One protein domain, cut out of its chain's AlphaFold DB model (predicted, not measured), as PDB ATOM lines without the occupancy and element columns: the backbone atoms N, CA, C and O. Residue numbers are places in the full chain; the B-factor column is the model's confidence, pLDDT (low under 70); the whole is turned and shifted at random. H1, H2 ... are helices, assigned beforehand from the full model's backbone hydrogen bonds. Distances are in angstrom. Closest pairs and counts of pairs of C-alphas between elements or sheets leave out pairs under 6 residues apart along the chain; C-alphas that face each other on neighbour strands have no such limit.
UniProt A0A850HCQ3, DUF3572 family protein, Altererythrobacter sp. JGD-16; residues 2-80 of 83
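AT A GLANCE: This is residues 2 to 80 of the 83 residues of the protein "DUF3572 family protein" of Altererythrobacter sp. JGD-16 (UniProt A0A850HCQ3). What does the model look like as a whole? It is a compact cluster of short helices that mostly cross one another: H1 and H4 cross steeply in the core, H6 is side by side with H4, and H2 is on the other side of H4 from H6. H5 runs across the end of H4 and the start of H6, and the short H3 lies at the rim, near H2 and H4. What are the figures? The printed part has 79 residues with six named helices, H1 to H6 in order, and no named strand, and its class is all helix. It is compact, with a radius of gyration of the C-alphas of 11.3 A and spans of 29 by 29 by 19 A.

HOW THE PARTS SIT: What does H1, residues 2 to 12, meet? It touches H4, residues 39 to 50, at a steep tilt of 60 degrees, the same way; the closest C-alphas, of Ala 4 and Met 42, are 5.7 A apart, and H4 touches H1 with residues 42 to 46 alone. H1 also touches H5, residues 53 to 62, where the closest C-alphas, of Ala 7 and Cys 59, are 6.4 A apart; at 72 degrees they are only just about perpendicular. Where does H2, residues 15 to 25, stand? It touches H1 only at the corner, and it touches H4 at a steep tilt of 65 degrees, opposite ways, with the C-alphas of Leu 21 and Phe 48 closest at 6.6 A. H3, residues 29 to 34, is close to H4 but not clearly touching, with the C-alphas of Leu 32 and Val 41 closest at 7.0 A. What of H6, residues 67 to 79? It touches H4 at a shallow tilt of 34.6 degrees, only just short of steep, opposite ways, with the C-alphas of Leu 46 and Arg 74 closest at 5.9 A. In H1, H2, H3, H4, H5 and H6 every O i to N i+4 pair is within hydrogen-bond range.

IN THESE COORDINATES: Where does the first helix begin? H1 begins at C-alpha 2, (240.385, 110.341, 283.768), and is 15.3 A long; H2 is 15.4 A and H3 8.7 A. Where are the later ones? H4 is 16.0 A long and H5 14.1 A, and H6, 18.6 A, ends at C-alpha 79, (225.628, 109.727, 291.182).

THE WHOLE: How large is it? The two C-alphas farthest apart, of Gln 15 and Gln 79, are 30.7 A apart. Is it continuous and confident? The printed part has no cut, and the five links between helices are tight. The mean pLDDT of the printed part is 92.2, and residue 80 alone is under 70.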
ATOM      1  N   ALA A   2     239.405 110.597 284.838       86.12
ATOM      2  CA  ALA A   2     240.385 110.341 283.768       86.12
ATOM      3  C   ALA A   2     239.786 109.784 282.458       86.12
ATOM      4  O   ALA A   2     240.160 110.230 281.377       86.12
ATOM      5  N   LEU A   3     238.813 108.868 282.548       91.12
ATOM      6  CA  LEU A   3     238.190 108.275 281.363       91.12
ATOM      7  C   LEU A   3     237.340 109.276 280.557       91.12
ATOM      8  O   LEU A   3     237.385 109.274 279.331       91.12
ATOM      9  N   ALA A   4     236.621 110.179 281.232       91.38
ATOM     10  CA  ALA A   4     235.842 111.227 280.571       91.38
ATOM     11  C   ALA A   4     236.747 112.237 279.852       91.38
ATOM     12  O   ALA A   4     236.453 112.649 278.734       91.38
ATOM     13  N   LEU A   5     237.886 112.578 280.463       93.00
ATOM     14  CA  LEU A   5     238.882 113.456 279.853       93.00
ATOM     15  C   LEU A   5     239.528 112.812 278.616       93.00
ATOM     16  O   LEU A   5     239.726 113.477 277.602       93.00
ATOM     17  N   ALA A   6     239.823 111.511 278.674       94.44
ATOM     18  CA  ALA A   6     240.333 110.768 277.525       94.44
ATOM     19  C   ALA A   6     239.304 110.722 276.381       94.44
ATOM     20  O   ALA A   6     239.648 110.978 275.227       94.44
ATOM     21  N   ALA A   7     238.030 110.490 276.708       94.25
ATOM     22  CA  ALA A   7     236.922 110.514 275.757       94.25
ATOM     23  C   ALA A   7     236.711 111.903 275.129       94.25
ATOM     24  O   ALA A   7     236.464 112.017 273.924       94.25
ATOM     25  N   LEU A   8     236.880 112.969 275.914       93.88
ATOM     26  CA  LEU A   8     236.905 114.335 275.406       93.88
ATOM     27  C   LEU A   8     238.064 114.543 274.423       93.88
ATOM     28  O   LEU A   8     237.843 115.037 273.322       93.88
ATOM     29  N   GLY A   9     239.280 114.116 274.776       94.38
ATOM     30  CA  GLY A   9     240.442 114.196 273.888       94.38
ATOM     31  C   GLY A   9     240.225 113.455 272.565       94.38
ATOM     32  O   GLY A   9     240.524 113.991 271.499       94.38
ATOM     33  N   TRP A  10     239.626 112.263 272.617       95.44
ATOM     34  CA  TRP A  10     239.236 111.513 271.424       95.44
ATOM     35  C   TRP A  10     238.198 112.268 270.589       95.44
ATOM     36  O   TRP A  10     238.347 112.357 269.372       95.44
ATOM     37  N   THR A  11     237.180 112.854 271.219       94.06
ATOM     38  CA  THR A  11     236.123 113.621 270.536       94.06
ATOM     39  C   THR A  11     236.685 114.877 269.869       94.06
ATOM     40  O   THR A  11     236.355 115.167 268.724       94.06
ATOM     41  N   CYS A  12     237.592 115.586 270.544       93.31
ATOM     42  CA  CYS A  12     238.264 116.773 270.020       93.31
ATOM     43  C   CYS A  12     239.347 116.473 268.973       93.31
ATOM     44  O   CYS A  12     239.799 117.399 268.303       93.31
ATOM     45  N   SER A  13     239.771 115.214 268.815       94.44
ATOM     46  CA  SER A  13     240.735 114.826 267.771       94.44
ATOM     47  C   SER A  13     240.161 114.910 266.351       94.44
ATOM     48  O   SER A  13     240.916 114.916 265.383       94.44
ATOM     49  N   ASP A  14     238.835 114.996 266.228       94.00
ATOM     50  CA  ASP A  14     238.117 115.082 264.965       94.00
ATOM     51  C   ASP A  14     237.188 116.291 264.967       94.00
ATOM     52  O   ASP A  14     236.311 116.444 265.819       94.00
ATOM     53  N   GLN A  15     237.408 117.162 263.988       91.94
ATOM     54  CA  GLN A  15     236.711 118.434 263.865       91.94
ATOM     55  C   GLN A  15     235.175 118.251 263.765       91.94
ATOM     56  O   GLN A  15     234.468 118.886 264.549       91.94
ATOM     57  N   PRO A  16     234.632 117.351 262.913       93.00
ATOM     58  CA  PRO A  16     233.195 117.064 262.884       93.00
ATOM     59  C   PRO A  16     232.604 116.597 264.222       93.00
ATOM     60  O   PRO A  16     231.496 117.003 264.582       93.00
ATOM     61  N   ARG A  17     233.302 115.728 264.964       92.88
ATOM     62  CA  ARG A  17     232.856 115.266 266.290       92.88
ATOM     63  C   ARG A  17     232.859 116.401 267.312       92.88
ATOM     64  O   ARG A  17     231.873 116.557 268.032       92.88
ATOM     65  N   ALA A  18     233.904 117.226 267.326       93.69
ATOM     66  CA  ALA A  18     233.994 118.390 268.202       93.69
ATOM     67  C   ALA A  18     232.867 119.404 267.937       93.69
ATOM     68  O   ALA A  18     232.188 119.831 268.868       93.69
ATOM     69  N   GLU A  19     232.613 119.750 266.674       93.75
ATOM     70  CA  GLU A  19     231.543 120.685 266.294       93.75
ATOM     71  C   GLU A  19     230.158 120.168 266.701       93.75
ATOM     72  O   GLU A  19     229.319 120.929 267.195       93.75
ATOM     73  N   ARG A  20     229.926 118.859 266.557       93.81
ATOM     74  CA  ARG A  20     228.676 118.215 266.971       93.81
ATOM     75  C   ARG A  20     228.500 118.216 268.485       93.81
ATOM     76  O   ARG A  20     227.406 118.521 268.950       93.81
ATOM     77  N   LEU A  21     229.559 117.915 269.240       93.88
ATOM     78  CA  LEU A  21     229.554 117.985 270.702       93.88
ATOM     79  C   LEU A  21     229.136 119.386 271.164       93.88
ATOM     80  O   LEU A  21     228.202 119.510 271.952       93.88
ATOM     81  N   LEU A  22     229.781 120.435 270.647       93.88
ATOM     82  CA  LEU A  22     229.463 121.827 270.994       93.88
ATOM     83  C   LEU A  22     228.018 122.183 270.615       93.88
ATOM     84  O   LEU A  22     227.281 122.749 271.418       93.88
ATOM     85  N   SER A  23     227.576 121.769 269.425       93.94
ATOM     86  CA  SER A  23     226.214 122.032 268.942       93.94
ATOM     87  C   SER A  23     225.132 121.347 269.783       93.94
ATOM     88  O   SER A  23     224.075 121.934 270.002       93.94
ATOM     89  N   LEU A  24     225.370 120.115 270.246       92.81
ATOM     90  CA  LEU A  24     224.392 119.340 271.017       92.81
ATOM     91  C   LEU A  24     224.405 119.672 272.511       92.81
ATOM     92  O   LEU A  24     223.355 119.663 273.146       92.81
ATOM     93  N   THR A  25     225.573 119.978 273.075       90.19
ATOM     94  CA  THR A  25     225.707 120.342 274.497       90.19
ATOM     95  C   THR A  25     225.453 121.825 274.759       90.19
ATOM     96  O   THR A  25     225.216 122.211 275.903       90.19
ATOM     97  N   GLY A  26     225.510 122.668 273.722       91.25
ATOM     98  CA  GLY A  26     225.443 124.125 273.844       91.25
ATOM     99  C   GLY A  26     226.703 124.751 274.450       91.25
ATOM    100  O   GLY A  26     226.697 125.940 274.765       91.25
ATOM    101  N   LEU A  27     227.769 123.967 274.636       91.19
ATOM    102  CA  LEU A  27     229.059 124.460 275.100       91.19
ATOM    103  C   LEU A  27     229.789 125.180 273.967       91.19
ATOM    104  O   LEU A  27     229.673 124.817 272.798       91.19
ATOM    105  N   ASP A  28     230.606 126.163 274.333       90.75
ATOM    106  CA  ASP A  28     231.617 126.733 273.450       90.75
ATOM    107  C   ASP A  28     233.022 126.191 273.813       90.75
ATOM    108  O   ASP A  28     233.205 125.572 274.870       90.75
ATOM    109  N   PRO A  29     234.039 126.380 272.950       88.94
ATOM    110  CA  PRO A  29     235.388 125.872 273.206       88.94
ATOM    111  C   PRO A  29     236.054 126.421 274.477       88.94
ATOM    112  O   PRO A  29     236.967 125.782 275.005       88.94
ATOM    113  N   ASP A  30     235.661 127.605 274.948       90.44
ATOM    114  CA  ASP A  30     236.221 128.235 276.145       90.44
ATOM    115  C   ASP A  30     235.563 127.686 277.420       90.44
ATOM    116  O   ASP A  30     236.253 127.274 278.355       90.44
ATOM    117  N   ALA A  31     234.237 127.544 277.412       89.00
ATOM    118  CA  ALA A  31     233.450 126.864 278.435       89.00
ATOM    119  C   ALA A  31     233.885 125.400 278.601       89.00
ATOM    120  O   ALA A  31     234.017 124.900 279.718       89.00
ATOM    121  N   LEU A  32     234.183 124.715 277.494       90.31
ATOM    122  CA  LEU A  32     234.691 123.345 277.518       90.31
ATOM    123  C   LEU A  32     236.084 123.262 278.164       90.31
ATOM    124  O   LEU A  32     236.345 122.357 278.955       90.31
ATOM    125  N   ARG A  33     236.971 124.223 277.868       89.50
ATOM    126  CA  ARG A  33     238.337 124.269 278.417       89.50
ATOM    127  C   ARG A  33     238.371 124.683 279.887       89.50
ATOM    128  O   ARG A  33     239.153 124.135 280.655       89.50
ATOM    129  N   SER A  34     237.532 125.632 280.290       91.19
ATOM    130  CA  SER A  34     237.369 126.008 281.700       91.19
ATOM    131  C   SER A  34     236.639 124.926 282.506       91.19
ATOM    132  O   SER A  34     236.827 124.816 283.714       91.19
ATOM    133  N   GLY A  35     235.851 124.087 281.831       88.69
ATOM    134  CA  GLY A  35     235.094 122.982 282.403       88.69
ATOM    135  C   GLY A  35     235.829 121.647 282.526       88.69
ATOM    136  O   GLY A  35     235.184 120.670 282.896       88.69
ATOM    137  N   LEU A  36     237.135 121.559 282.241       89.81
ATOM    138  CA  LEU A  36     237.874 120.281 282.270       89.81
ATOM    139  C   LEU A  36     237.852 119.588 283.643       89.81
ATOM    140  O   LEU A  36     237.812 118.362 283.706       89.81
ATOM    141  N   ASP A  37     237.802 120.369 284.724       87.75
ATOM    142  CA  ASP A  37     237.679 119.863 286.097       87.75
ATOM    143  C   ASP A  37     236.221 119.796 286.585       87.75
ATOM    144  O   ASP A  37     235.947 119.394 287.717       87.75
ATOM    145  N   ASN A  38     235.259 120.191 285.745       90.38
ATOM    146  CA  ASN A  38     233.855 120.232 286.111       90.38
ATOM    147  C   ASN A  38     233.172 118.885 285.792       90.38
ATOM    148  O   ASN A  38     233.013 118.537 284.616       90.38
ATOM    149  N   PRO A  39     232.689 118.140 286.806       90.75
ATOM    150  CA  PRO A  39     232.024 116.857 286.590       90.75
ATOM    151  C   PRO A  39     230.751 116.976 285.743       90.75
ATOM    152  O   PRO A  39     230.417 116.028 285.040       90.75
ATOM    153  N   ILE A  40     230.070 118.130 285.748       90.00
ATOM    154  CA  ILE A  40     228.886 118.379 284.910       90.00
ATOM    155  C   ILE A  40     229.275 118.436 283.429       90.00
ATOM    156  O   ILE A  40     228.590 117.859 282.588       90.00
ATOM    157  N   VAL A  41     230.396 119.086 283.105       91.94
ATOM    158  CA  VAL A  41     230.894 119.168 281.723       91.94
ATOM    159  C   VAL A  41     231.370 117.795 281.258       91.94
ATOM    160  O   VAL A  41     231.015 117.360 280.167       91.94
ATOM    161  N   MET A  42     232.095 117.060 282.108       93.19
ATOM    162  CA  MET A  42     232.513 115.690 281.789       93.19
ATOM    163  C   MET A  42     231.327 114.738 281.612       93.19
ATOM    164  O   MET A  42     231.366 113.860 280.751       93.19
ATOM    165  N   LEU A  43     230.259 114.921 282.393       93.19
ATOM    166  CA  LEU A  43     229.025 114.163 282.232       93.19
ATOM    167  C   LEU A  43     228.378 114.452 280.872       93.19
ATOM    168  O   LEU A  43     228.037 113.503 280.176       93.19
ATOM    169  N   ALA A  44     228.292 115.721 280.457       93.25
ATOM    170  CA  ALA A  44     227.734 116.099 279.156       93.25
ATOM    171  C   ALA A  44     228.504 115.482 277.971       93.25
ATOM    172  O   ALA A  44     227.892 115.056 276.995       93.25
ATOM    173  N   VAL A  45     229.836 115.375 278.067       92.94
ATOM    174  CA  VAL A  45     230.666 114.697 277.052       92.94
ATOM    175  C   VAL A  45     230.341 113.203 276.971       92.94
ATOM    176  O   VAL A  45     230.199 112.654 275.879       92.94
ATOM    177  N   LEU A  46     230.214 112.534 278.120       94.00
ATOM    178  CA  LEU A  46     229.869 111.112 278.150       94.00
ATOM    179  C   LEU A  46     228.414 110.851 277.742       94.00
ATOM    180  O   LEU A  46     228.150 109.821 277.129       94.00
ATOM    181  N   ASP A  47     227.483 111.755 278.054       94.00
ATOM    182  CA  ASP A  47     226.100 111.692 277.570       94.00
ATOM    183  C   ASP A  47     226.048 111.853 276.043       94.00
ATOM    184  O   ASP A  47     225.410 111.041 275.383       94.00
ATOM    185  N   PHE A  48     226.811 112.789 275.464       93.50
ATOM    186  CA  PHE A  48     226.941 112.935 274.008       93.50
ATOM    187  C   PHE A  48     227.402 111.639 273.321       93.50
ATOM    188  O   PHE A  48     226.837 111.250 272.300       93.50
ATOM    189  N   LEU A  49     228.410 110.957 273.879       93.50
ATOM    190  CA  LEU A  49     228.868 109.674 273.339       93.50
ATOM    191  C   LEU A  49     227.823 108.574 273.543       93.50
ATOM    192  O   LEU A  49     227.576 107.793 272.632       93.50
ATOM    193  N   ALA A  50     227.188 108.514 274.714       93.31
ATOM    194  CA  ALA A  50     226.171 107.510 275.017       93.31
ATOM    195  C   ALA A  50     224.908 107.650 274.149       93.31
ATOM    196  O   ALA A  50     224.268 106.642 273.853       93.31
ATOM    197  N   ASP A  51     224.575 108.867 273.717       93.75
ATOM    198  CA  ASP A  51     223.471 109.139 272.792       93.75
ATOM    199  C   ASP A  51     223.786 108.699 271.347       93.75
ATOM    200  O   ASP A  51     222.880 108.607 270.512       93.75
ATOM    201  N   HIS A  52     225.049 108.379 271.036       92.75
ATOM    202  CA  HIS A  52     225.473 107.872 269.734       92.75
ATOM    203  C   HIS A  52     226.331 106.605 269.857       92.75
ATOM    204  O   HIS A  52     227.560 106.656 269.859       92.75
ATOM    205  N   GLU A  53     225.670 105.443 269.874       92.94
ATOM    206  CA  GLU A  53     226.313 104.126 270.015       92.94
ATOM    207  C   GLU A  53     227.537 103.903 269.093       92.94
ATOM    208  O   GLU A  53     228.560 103.435 269.597       92.94
ATOM    209  N   PRO A  54     227.534 104.292 267.798       93.44
ATOM    210  CA  PRO A  54     228.718 104.151 266.949       93.44
ATOM    211  C   PRO A  54     229.934 104.945 267.438       93.44
ATOM    212  O   PRO A  54     231.062 104.469 267.313       93.44
ATOM    213  N   ASP A  55     229.732 106.145 267.986       93.25
ATOM    214  CA  ASP A  55     230.828 106.956 268.526       93.25
ATOM    215  C   ASP A  55     231.275 106.415 269.882       93.25
ATOM    216  O   ASP A  55     232.470 106.412 270.167       93.25
ATOM    217  N   LEU A  56     230.344 105.902 270.695       94.44
ATOM    218  CA  LEU A  56     230.666 105.240 271.956       94.44
ATOM    219  C   LEU A  56     231.600 104.045 271.735       94.44
ATOM    220  O   LEU A  56     232.625 103.939 272.408       94.44
ATOM    221  N   VAL A  57     231.261 103.168 270.784       96.06
ATOM    222  CA  VAL A  57     232.059 101.977 270.462       96.06
ATOM    223  C   VAL A  57     233.425 102.375 269.907       96.06
ATOM    224  O   VAL A  57     234.439 101.899 270.410       96.06
ATOM    225  N   GLN A  58     233.481 103.306 268.953       95.75
ATOM    226  CA  GLN A  58     234.758 103.764 268.391       95.75
ATOM    227  C   GLN A  58     235.647 104.472 269.424       95.75
ATOM    228  O   GLN A  58     236.868 104.316 269.405       95.75
ATOM    229  N   CYS A  59     235.053 105.246 270.335       95.88
ATOM    230  CA  CYS A  59     235.774 105.873 271.438       95.88
ATOM    231  C   CYS A  59     236.350 104.812 272.378       95.88
ATOM    232  O   CYS A  59     237.530 104.866 272.714       95.88
ATOM    233  N   ALA A  60     235.541 103.820 272.757       96.00
ATOM    234  CA  ALA A  60     235.971 102.723 273.613       96.00
ATOM    235  C   ALA A  60     237.142 101.948 272.989       96.00
ATOM    236  O   ALA A  60     238.179 101.772 273.630       96.00
ATOM    237  N   GLU A  61     237.025 101.588 271.709       96.38
ATOM    238  CA  GLU A  61     238.089 100.923 270.952       96.38
ATOM    239  C   GLU A  61     239.374 101.758 270.911       96.38
ATOM    240  O   GLU A  61     240.457 101.247 271.201       96.38
ATOM    241  N   ALA A  62     239.271 103.055 270.606       95.94
ATOM    242  CA  ALA A  62     240.427 103.947 270.530       95.94
ATOM    243  C   ALA A  62     241.117 104.161 271.887       95.94
ATOM    244  O   ALA A  62     242.329 104.375 271.938       95.94
ATOM    245  N   LEU A  63     240.356 104.103 272.980       95.12
ATOM    246  CA  LEU A  63     240.860 104.218 274.347       95.12
ATOM    247  C   LEU A  63     241.279 102.869 274.951       95.12
ATOM    248  O   LEU A  63     241.759 102.849 276.083       95.12
ATOM    249  N   ALA A  64     241.136 101.766 274.205       95.88
ATOM    250  CA  ALA A  64     241.375 100.398 274.665       95.88
ATOM    251  C   ALA A  64     240.585 100.037 275.939       95.88
ATOM    252  O   ALA A  64     241.086  99.345 276.826       95.88
ATOM    253  N   VAL A  65     239.339 100.508 276.010       95.44
ATOM    254  CA  VAL A  65     238.367 100.203 277.066       95.44
ATOM    255  C   VAL A  65     237.110  99.599 276.448       95.44
ATOM    256  O   VAL A  65     236.940  99.555 275.230       95.44
ATOM    257  N   THR A  66     236.195  99.151 277.290       95.00
ATOM    258  CA  THR A  66     234.861  98.714 276.878       95.00
ATOM    259  C   THR A  66     233.863  99.885 276.867       95.00
ATOM    260  O   THR A  66     233.986 100.823 277.661       95.00
ATOM    261  N   PRO A  67     232.819  99.848 276.014       94.31
ATOM    262  CA  PRO A  67     231.721 100.820 276.073       94.31
ATOM    263  C   PRO A  67     231.046 100.862 277.452       94.31
ATOM    264  O   PRO A  67     230.617 101.919 277.918       94.31
ATOM    265  N   GLU A  68     230.991  99.721 278.138       94.31
ATOM    266  CA  GLU A  68     230.441  99.592 279.487       94.31
ATOM    267  C   GLU A  68     231.236 100.408 280.513       94.31
ATOM    268  O   GLU A  68     230.634 101.028 281.387       94.31
ATOM    269  N   GLU A  69     232.564 100.493 280.386       94.31
ATOM    270  CA  GLU A  69     233.400 101.336 281.252       94.31
ATOM    271  C   GLU A  69     233.116 102.831 281.060       94.31
ATOM    272  O   GLU A  69     233.069 103.578 282.042       94.31
ATOM    273  N   LEU A  70     232.849 103.277 279.826       93.38
ATOM    274  CA  LEU A  70     232.421 104.656 279.554       93.38
ATOM    275  C   LEU A  70     231.063 104.955 280.203       93.38
ATOM    276  O   LEU A  70     230.891 105.991 280.852       93.38
ATOM    277  N   ILE A  71     230.110 104.024 280.101       94.12
ATOM    278  CA  ILE A  71     228.797 104.146 280.749       94.12
ATOM    279  C   ILE A  71     228.915 104.095 282.279       94.12
ATOM    280  O   ILE A  71     228.220 104.843 282.969       94.12
ATOM    281  N   ALA A  72     229.812 103.275 282.824       93.06
ATOM    282  CA  ALA A  72     230.083 103.224 284.254       93.06
ATOM    283  C   ALA A  72     230.681 104.547 284.755       93.06
ATOM    284  O   ALA A  72     230.222 105.081 285.764       93.06
ATOM    285  N   ALA A  73     231.637 105.132 284.025       91.88
ATOM    286  CA  ALA A  73     232.187 106.449 284.346       91.88
ATOM    287  C   ALA A  73     231.110 107.546 284.313       91.88
ATOM    288  O   ALA A  73     231.074 108.408 285.193       91.88
ATOM    289  N   ARG A  74     230.184 107.477 283.350       92.75
ATOM    290  CA  ARG A  74     229.015 108.365 283.261       92.75
ATOM    291  C   ARG A  74     228.100 108.221 284.476       92.75
ATOM    292  O   ARG A  74     227.697 109.216 285.074       92.75
ATOM    293  N   ALA A  75     227.804 106.985 284.875       91.44
ATOM    294  CA  ALA A  75     226.989 106.699 286.049       91.44
ATOM    295  C   ALA A  75     227.642 107.214 287.342       91.44
ATOM    296  O   ALA A  75     226.948 107.805 288.165       91.44
ATOM    297  N   GLN A  76     228.961 107.064 287.492       90.25
ATOM    298  CA  GLN A  76     229.714 107.595 288.636       90.25
ATOM    299  C   GLN A  76     229.629 109.125 288.722       90.25
ATOM    300  O   GLN A  76     229.374 109.663 289.796       90.25
ATOM    301  N   LEU A  77     229.776 109.832 287.595       89.06
ATOM    302  CA  LEU A  77     229.628 111.293 287.558       89.06
ATOM    303  C   LEU A  77     228.199 111.734 287.899       89.06
ATOM    304  O   LEU A  77     228.013 112.725 288.600       89.06
ATOM    305  N   ARG A  78     227.190 110.986 287.437       86.94
ATOM    306  CA  ARG A  78     225.773 111.286 287.688       86.94
ATOM    307  C   ARG A  78     225.360 111.058 289.139       86.94
ATOM    308  O   ARG A  78     224.515 111.785 289.650       86.94
ATOM    309  N   GLN A  79     225.924 110.040 289.783       81.38
ATOM    310  CA  GLN A  79     225.628 109.727 291.182       81.38
ATOM    311  C   GLN A  79     226.257 110.733 292.151       81.38
ATOM    312  O   GLN A  79     225.833 110.782 293.301       81.38
ATOM    313  N   GLY A  80     227.176 111.582 291.668       65.56
ATOM    314  CA  GLY A  80     227.933 112.515 292.490       65.56
ATOM    315  C   GLY A  80     228.920 111.730 293.339       65.56
ATOM    316  O   GLY A  80     228.515 110.881 294.119       65.56
TER     317      GLY A  80